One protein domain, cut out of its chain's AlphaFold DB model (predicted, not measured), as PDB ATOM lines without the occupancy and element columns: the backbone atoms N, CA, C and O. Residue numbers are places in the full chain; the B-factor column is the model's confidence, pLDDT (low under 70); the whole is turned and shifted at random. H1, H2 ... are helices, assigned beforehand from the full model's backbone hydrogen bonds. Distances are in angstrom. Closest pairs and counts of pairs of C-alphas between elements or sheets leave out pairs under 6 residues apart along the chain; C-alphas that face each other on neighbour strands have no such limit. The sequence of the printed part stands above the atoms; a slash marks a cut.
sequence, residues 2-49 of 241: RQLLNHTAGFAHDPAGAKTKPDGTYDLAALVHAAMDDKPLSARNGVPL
ATOM      1  N   ARG A   2     -30.755 -19.149 -48.031       89.31
ATOM      2  CA  ARG A   2     -31.688 -19.712 -49.036       89.31
ATOM      3  C   ARG A   2     -31.317 -21.128 -49.502       89.31
ATOM      4  O   ARG A   2     -32.154 -22.011 -49.443       89.31
ATOM      5  N   GLN A   3     -30.047 -21.335 -49.862       86.06
ATOM      6  CA  GLN A   3     -29.528 -22.635 -50.305       86.06
ATOM      7  C   GLN A   3     -29.646 -23.754 -49.254       86.06
ATOM      8  O   GLN A   3     -29.714 -24.922 -49.608       86.06
ATOM      9  N   LEU A   4     -29.656 -23.413 -47.962       86.44
ATOM     10  CA  LEU A   4     -29.868 -24.394 -46.895       86.44
ATOM     11  C   LEU A   4     -31.342 -24.811 -46.842       86.44
ATOM     12  O   LEU A   4     -31.647 -25.987 -46.727       86.44
ATOM     13  N   LEU A   5     -32.249 -23.839 -46.963       88.25
ATOM     14  CA  LEU A   5     -33.689 -24.059 -46.844       88.25
ATOM     15  C   LEU A   5     -34.314 -24.756 -48.056       88.25
ATOM     16  O   LEU A   5     -35.392 -25.315 -47.903       88.25
ATOM     17  N   ASN A   6     -33.668 -24.715 -49.226       89.44
ATOM     18  CA  ASN A   6     -34.093 -25.444 -50.427       89.44
ATOM     19  C   ASN A   6     -33.152 -26.596 -50.821       89.44
ATOM     20  O   ASN A   6     -33.185 -27.041 -51.964       89.44
ATOM     21  N   HIS A   7     -32.286 -27.035 -49.901       87.31
ATOM     22  CA  HIS A   7     -31.375 -28.174 -50.085       87.31
ATOM     23  C   HIS A   7     -30.370 -28.056 -51.242       87.31
ATOM     24  O   HIS A   7     -29.871 -29.058 -51.729       87.31
ATOM     25  N   THR A   8     -29.984 -26.850 -51.659       86.38
ATOM     26  CA  THR A   8     -28.983 -26.637 -52.735       86.38
ATOM     27  C   THR A   8     -27.599 -26.211 -52.234       86.38
ATOM     28  O   THR A   8     -26.727 -25.805 -53.011       86.38
ATOM     29  N   ALA A   9     -27.375 -26.286 -50.920       83.94
ATOM     30  CA  ALA A   9     -26.097 -25.949 -50.293       83.94
ATOM     31  C   ALA A   9     -25.012 -27.020 -50.509       83.94
ATOM     32  O   ALA A   9     -23.830 -26.685 -50.450       83.94
ATOM     33  N   GLY A  10     -25.408 -28.273 -50.772       80.56
ATOM     34  CA  GLY A  10     -24.496 -29.393 -51.034       80.56
ATOM     35  C   GLY A  10     -23.916 -30.075 -49.788       80.56
ATOM     36  O   GLY A  10     -23.013 -30.895 -49.928       80.56
ATOM     37  N   PHE A  11     -24.404 -29.762 -48.581       80.25
ATOM     38  CA  PHE A  11     -23.952 -30.415 -47.343       80.25
ATOM     39  C   PHE A  11     -24.375 -31.888 -47.262       80.25
ATOM     40  O   PHE A  11     -25.369 -32.299 -47.862       80.25
ATOM     41  N   ALA A  12     -23.614 -32.679 -46.501       75.25
ATOM     42  CA  ALA A  12     -24.000 -34.041 -46.149       75.25
ATOM     43  C   ALA A  12     -25.292 -34.049 -45.310       75.25
ATOM     44  O   ALA A  12     -25.524 -33.142 -44.513       75.25
ATOM     45  N   HIS A  13     -26.132 -35.072 -45.503       66.69
ATOM     46  CA  HIS A  13     -27.434 -35.183 -44.828       66.69
ATOM     47  C   HIS A  13     -27.283 -35.596 -43.358       66.69
ATOM     48  O   HIS A  13     -27.839 -34.948 -42.478       66.69
ATOM     49  N   ASP A  14     -26.493 -36.644 -43.103       72.44
ATOM     50  CA  ASP A  14     -26.220 -37.171 -41.767       72.44
ATOM     51  C   ASP A  14     -24.731 -36.992 -41.455       72.44
ATOM     52  O   ASP A  14     -23.910 -37.769 -41.958       72.44
ATOM     53  N   PRO A  15     -24.359 -35.975 -40.657       71.75
ATOM     54  CA  PRO A  15     -22.962 -35.643 -40.441       71.75
ATOM     55  C   PRO A  15     -22.250 -36.765 -39.688       71.75
ATOM     56  O   PRO A  15     -22.526 -37.051 -38.517       71.75
ATOM     57  N   ALA A  16     -21.308 -37.412 -40.366       69.12
ATOM     58  CA  ALA A  16     -20.705 -38.652 -39.905       69.12
ATOM     59  C   ALA A  16     -19.822 -38.469 -38.660       69.12
ATOM     60  O   ALA A  16     -19.659 -39.422 -37.893       69.12
ATOM     61  N   GLY A  17     -19.247 -37.279 -38.489       75.81
ATOM     62  CA  GLY A  17     -18.296 -36.942 -37.428       75.81
ATOM     63  C   GLY A  17     -18.907 -36.312 -36.174       75.81
ATOM     64  O   GLY A  17     -18.156 -35.916 -35.281       75.81
ATOM     65  N   ALA A  18     -20.236 -36.184 -36.088       83.81
ATOM     66  CA  ALA A  18     -20.871 -35.487 -34.973       83.81
ATOM     67  C   ALA A  18     -20.626 -36.222 -33.646       83.81
ATOM     68  O   ALA A  18     -21.043 -37.367 -33.461       83.81
ATOM     69  N   LYS A  19     -19.950 -35.547 -32.711       86.81
ATOM     70  CA  LYS A  19     -19.661 -36.091 -31.381       86.81
ATOM     71  C   LYS A  19     -20.854 -35.891 -30.454       86.81
ATOM     72  O   LYS A  19     -21.402 -34.792 -30.366       86.81
ATOM     73  N   THR A  20     -21.219 -36.948 -29.740       90.62
ATOM     74  CA  THR A  20     -22.196 -36.887 -28.653       90.62
ATOM     75  C   THR A  20     -21.581 -36.250 -27.416       90.62
ATOM     76  O   THR A  20     -20.386 -36.379 -27.145       90.62
ATOM     77  N   LYS A  21     -22.426 -35.611 -26.614       91.62
ATOM     78  CA  LYS A  21     -22.120 -35.298 -25.221       91.62
ATOM     79  C   LYS A  21     -22.013 -36.577 -24.386       91.62
ATOM     80  O   LYS A  21     -22.497 -37.627 -24.814       91.62
ATOM     81  N   PRO A  22     -21.465 -36.488 -23.160       91.00
ATOM     82  CA  PRO A  22     -21.432 -37.620 -22.237       91.00
ATOM     83  C   PRO A  22     -22.813 -38.218 -21.929       91.00
ATOM     84  O   PRO A  22     -22.901 -39.399 -21.630       91.00
ATOM     85  N   ASP A  23     -23.884 -37.421 -22.018       89.81
ATOM     86  CA  ASP A  23     -25.274 -37.863 -21.826       89.81
ATOM     87  C   ASP A  23     -25.921 -38.457 -23.097       89.81
ATOM     88  O   ASP A  23     -27.114 -38.754 -23.115       89.81
ATOM     89  N   GLY A  24     -25.147 -38.614 -24.177       90.38
ATOM     90  CA  GLY A  24     -25.599 -39.144 -25.461       90.38
ATOM     91  C   GLY A  24     -26.343 -38.145 -26.351       90.38
ATOM     92  O   GLY A  24     -26.735 -38.520 -27.453       90.38
ATOM     93  N   THR A  25     -26.540 -36.894 -25.919       93.69
ATOM     94  CA  THR A  25     -27.218 -35.855 -26.716       93.69
ATOM     95  C   THR A  25     -26.268 -35.112 -27.655       93.69
ATOM     96  O   THR A  25     -25.048 -35.155 -27.495       93.69
ATOM     97  N   TYR A  26     -26.822 -34.397 -28.635       91.19
ATOM     98  CA  TYR A  26     -26.058 -33.609 -29.603       91.19
ATOM     99  C   TYR A  26     -26.277 -32.107 -29.401       91.19
ATOM    100  O   TYR A  26     -27.392 -31.648 -29.149       91.19
ATOM    101  N   ASP A  27     -25.205 -31.323 -29.544       89.94
ATOM    102  CA  ASP A  27     -25.316 -29.877 -29.747       89.94
ATOM    103  C   ASP A  27     -25.485 -29.560 -31.230       89.94
ATOM    104  O   ASP A  27     -24.775 -30.105 -32.075       89.94
ATOM    105  N   LEU A  28     -26.349 -28.588 -31.540       88.00
ATOM    106  CA  LEU A  28     -26.537 -28.117 -32.913       88.00
ATOM    107  C   LEU A  28     -25.216 -27.650 -33.542       88.00
ATOM    108  O   LEU A  28     -24.944 -27.962 -34.694       88.00
ATOM    109  N   ALA A  29     -24.369 -26.955 -32.778       88.38
ATOM    110  CA  ALA A  29     -23.061 -26.527 -33.262       88.38
ATOM    111  C   ALA A  29     -22.164 -27.720 -33.633       88.38
ATOM    112  O   ALA A  29     -21.488 -27.667 -34.654       88.38
ATOM    113  N   ALA A  30     -22.190 -28.809 -32.858       89.00
ATOM    114  CA  ALA A  30     -21.405 -30.006 -33.151       89.00
ATOM    115  C   ALA A  30     -21.891 -30.715 -34.426       89.00
ATOM    116  O   ALA A  30     -21.071 -31.160 -35.225       89.00
ATOM    117  N   LEU A  31     -23.211 -30.768 -34.644       88.12
ATOM    118  CA  LEU A  31     -23.808 -31.295 -35.876       88.12
ATOM    119  C   LEU A  31     -23.417 -30.450 -37.093       88.12
ATOM    120  O   LEU A  31     -22.993 -30.995 -38.109       88.12
ATOM    121  N   VAL A  32     -23.504 -29.120 -36.975       87.56
ATOM    122  CA  VAL A  32     -23.104 -28.191 -38.041       87.56
ATOM    123  C   VAL A  32     -21.614 -28.323 -38.341       87.56
ATOM    124  O   VAL A  32     -21.253 -28.450 -39.504       87.56
ATOM    125  N   HIS A  33     -20.748 -28.340 -37.325       86.19
ATOM    126  CA  HIS A  33     -19.308 -28.518 -37.524       86.19
ATOM    127  C   HIS A  33     -18.992 -29.826 -38.249       86.19
ATOM    128  O   HIS A  33     -18.288 -29.806 -39.252       86.19
ATOM    129  N   ALA A  34     -19.583 -30.940 -37.817       87.06
ATOM    130  CA  ALA A  34     -19.376 -32.220 -38.482       87.06
ATOM    131  C   ALA A  34     -19.885 -32.226 -39.937       87.06
ATOM    132  O   ALA A  34     -19.234 -32.802 -40.802       87.06
ATOM    133  N   ALA A  35     -20.997 -31.545 -40.237       84.44
ATOM    134  CA  ALA A  35     -21.496 -31.411 -41.608       84.44
ATOM    135  C   ALA A  35     -20.575 -30.565 -42.507       84.44
ATOM    136  O   ALA A  35     -20.546 -30.769 -43.719       84.44
ATOM    137  N   MET A  36     -19.843 -29.609 -41.925       85.31
ATOM    138  CA  MET A  36     -18.866 -28.778 -42.638       85.31
ATOM    139  C   MET A  36     -17.562 -29.530 -42.941       85.31
ATOM    140  O   MET A  36     -16.894 -29.185 -43.916       85.31
ATOM    141  N   ASP A  37     -17.210 -30.524 -42.122       86.94
ATOM    142  CA  ASP A  37     -16.019 -31.363 -42.306       86.94
ATOM    143  C   ASP A  37     -16.247 -32.496 -43.323       86.94
ATOM    144  O   ASP A  37     -15.302 -32.990 -43.946       86.94
ATOM    145  N   ASP A  38     -17.502 -32.911 -43.511       82.38
ATOM    146  CA  ASP A  38     -17.870 -33.932 -44.486       82.38
ATOM    147  C   ASP A  38     -17.704 -33.428 -45.930       82.38
ATOM    148  O   ASP A  38     -17.907 -32.257 -46.263       82.38
ATOM    149  N   LYS A  39     -17.364 -34.352 -46.838       82.75
ATOM    150  CA  LYS A  39     -17.283 -34.032 -48.267       82.75
ATOM    151  C   LYS A  39     -18.660 -33.575 -48.769       82.75
ATOM    152  O   LYS A  39     -19.628 -34.320 -48.588       82.75
ATOM    153  N   PRO A  40     -18.755 -32.421 -49.455       79.12
ATOM    154  CA  PRO A  40     -20.007 -31.987 -50.056       79.12
ATOM    155  C   PRO A  40     -20.562 -33.046 -51.012       79.12
ATOM    156  O   PRO A  40     -19.821 -33.617 -51.815       79.12
ATOM    157  N   LEU A  41     -21.871 -33.288 -50.943       75.25
ATOM    158  CA  LEU A  41     -22.573 -34.219 -51.832       75.25
ATOM    159  C   LEU A  41     -22.728 -33.654 -53.246       75.25
ATOM    160  O   LEU A  41     -22.861 -34.407 -54.209       75.25
ATOM    161  N   SER A  42     -22.699 -32.330 -53.376       68.56
ATOM    162  CA  SER A  42     -22.734 -31.633 -54.654       68.56
ATOM    163  C   SER A  42     -22.039 -30.278 -54.551       68.56
ATOM    164  O   SER A  42     -21.848 -29.731 -53.463       68.56
ATOM    165  N   ALA A  43     -21.711 -29.689 -55.703       65.81
ATOM    166  CA  ALA A  43     -21.394 -28.267 -55.761       65.81
ATOM    167  C   ALA A  43     -22.601 -27.427 -55.293       65.81
ATOM    168  O   ALA A  43     -23.745 -27.892 -55.315       65.81
ATOM    169  N   ARG A  44     -22.358 -26.167 -54.907       56.81
ATOM    170  CA  ARG A  44     -23.441 -25.203 -54.644       56.81
ATOM    171  C   ARG A  44     -24.326 -25.072 -55.886       56.81
ATOM    172  O   ARG A  44     -23.798 -24.956 -56.989       56.81
ATOM    173  N   ASN A  45     -25.646 -25.055 -55.696       56.00
ATOM    174  CA  ASN A  45     -26.662 -25.126 -56.759       56.00
ATOM    175  C   ASN A  45     -26.734 -26.469 -57.508       56.00
ATOM    176  O   ASN A  45     -27.524 -26.594 -58.441       56.00
ATOM    177  N   GLY A  46     -25.950 -27.475 -57.115       48.06
ATOM    178  CA  GLY A  46     -26.273 -28.852 -57.460       48.06
ATOM    179  C   GLY A  46     -27.583 -29.222 -56.779       48.06
ATOM    180  O   GLY A  46     -27.829 -28.769 -55.664       48.06
ATOM    181  N   VAL A  47     -28.431 -29.989 -57.457       42.72
ATOM    182  CA  VAL A  47     -29.607 -30.610 -56.844       42.72
ATOM    183  C   VAL A  47     -29.091 -31.895 -56.204       42.72
ATOM    184  O   VAL A  47     -28.819 -32.846 -56.942       42.72
ATOM    185  N   PRO A  48     -28.893 -31.982 -54.874       43.81
ATOM    186  CA  PRO A  48     -28.862 -33.290 -54.259       43.81
ATOM    187  C   PRO A  48     -30.296 -33.775 -54.422       43.81
ATOM    188  O   PRO A  48     -31.207 -33.280 -53.761       43.81
ATOM    189  N   LEU A  49     -30.521 -34.658 -55.396       38.88
ATOM    190  CA  LEU A  49     -31.778 -35.380 -55.479       38.88
ATOM    191  C   LEU A  49     -32.056 -35.890 -54.069       38.88
ATOM    192  O   LEU A  49     -31.188 -36.534 -53.473       38.88
TER     193      LEU A  49
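This is residues 2 to 49 of the 241 residues of the protein "CubicO group peptidase (Beta-lactamase class C family)" of Amycolatopsis umgeniensis (UniProt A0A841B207). There is little regular structure here: one helix, H2, lies near the middle of an elongated model, with a long loop folding back at Asp 23 beyond one end of it, and the short turn H1 and the tail toward Leu 49 lying toward the other. The printed part has 48 residues with two named helices, H1 then H2, and no named strand; it is all helix by class, though these hold only 14 residues. It is only just loose, close to compact, with a radius of gyration of the C-alphas of 12.0 A and spans of 37 by 19 by 15 A.

H2, residues 28 to 37, is apart from H1, residues 2 to 5. In H2 every O i to N i+4 pair is within hydrogen-bond range; H1 is too short for such a pair, but its one O i to N i+3 pair is within range.

H2 runs 14.5 A from C-alpha 28 at (-26.537, -28.117, -32.913) to C-alpha 37 at (-16.019, -31.363, -42.306). H1 spans 5.3 A from C-alpha 2 at (-31.688, -19.712, -49.036).

The C-alphas farthest apart, of Asp 23 and Asn 45, are 37.2 A apart. The printed part has no cut. The link of 22 residues from H1 to H2 is long. Mean pLDDT of the printed part is 79.1, with residues 13, 16 and 42 to 49 under 70.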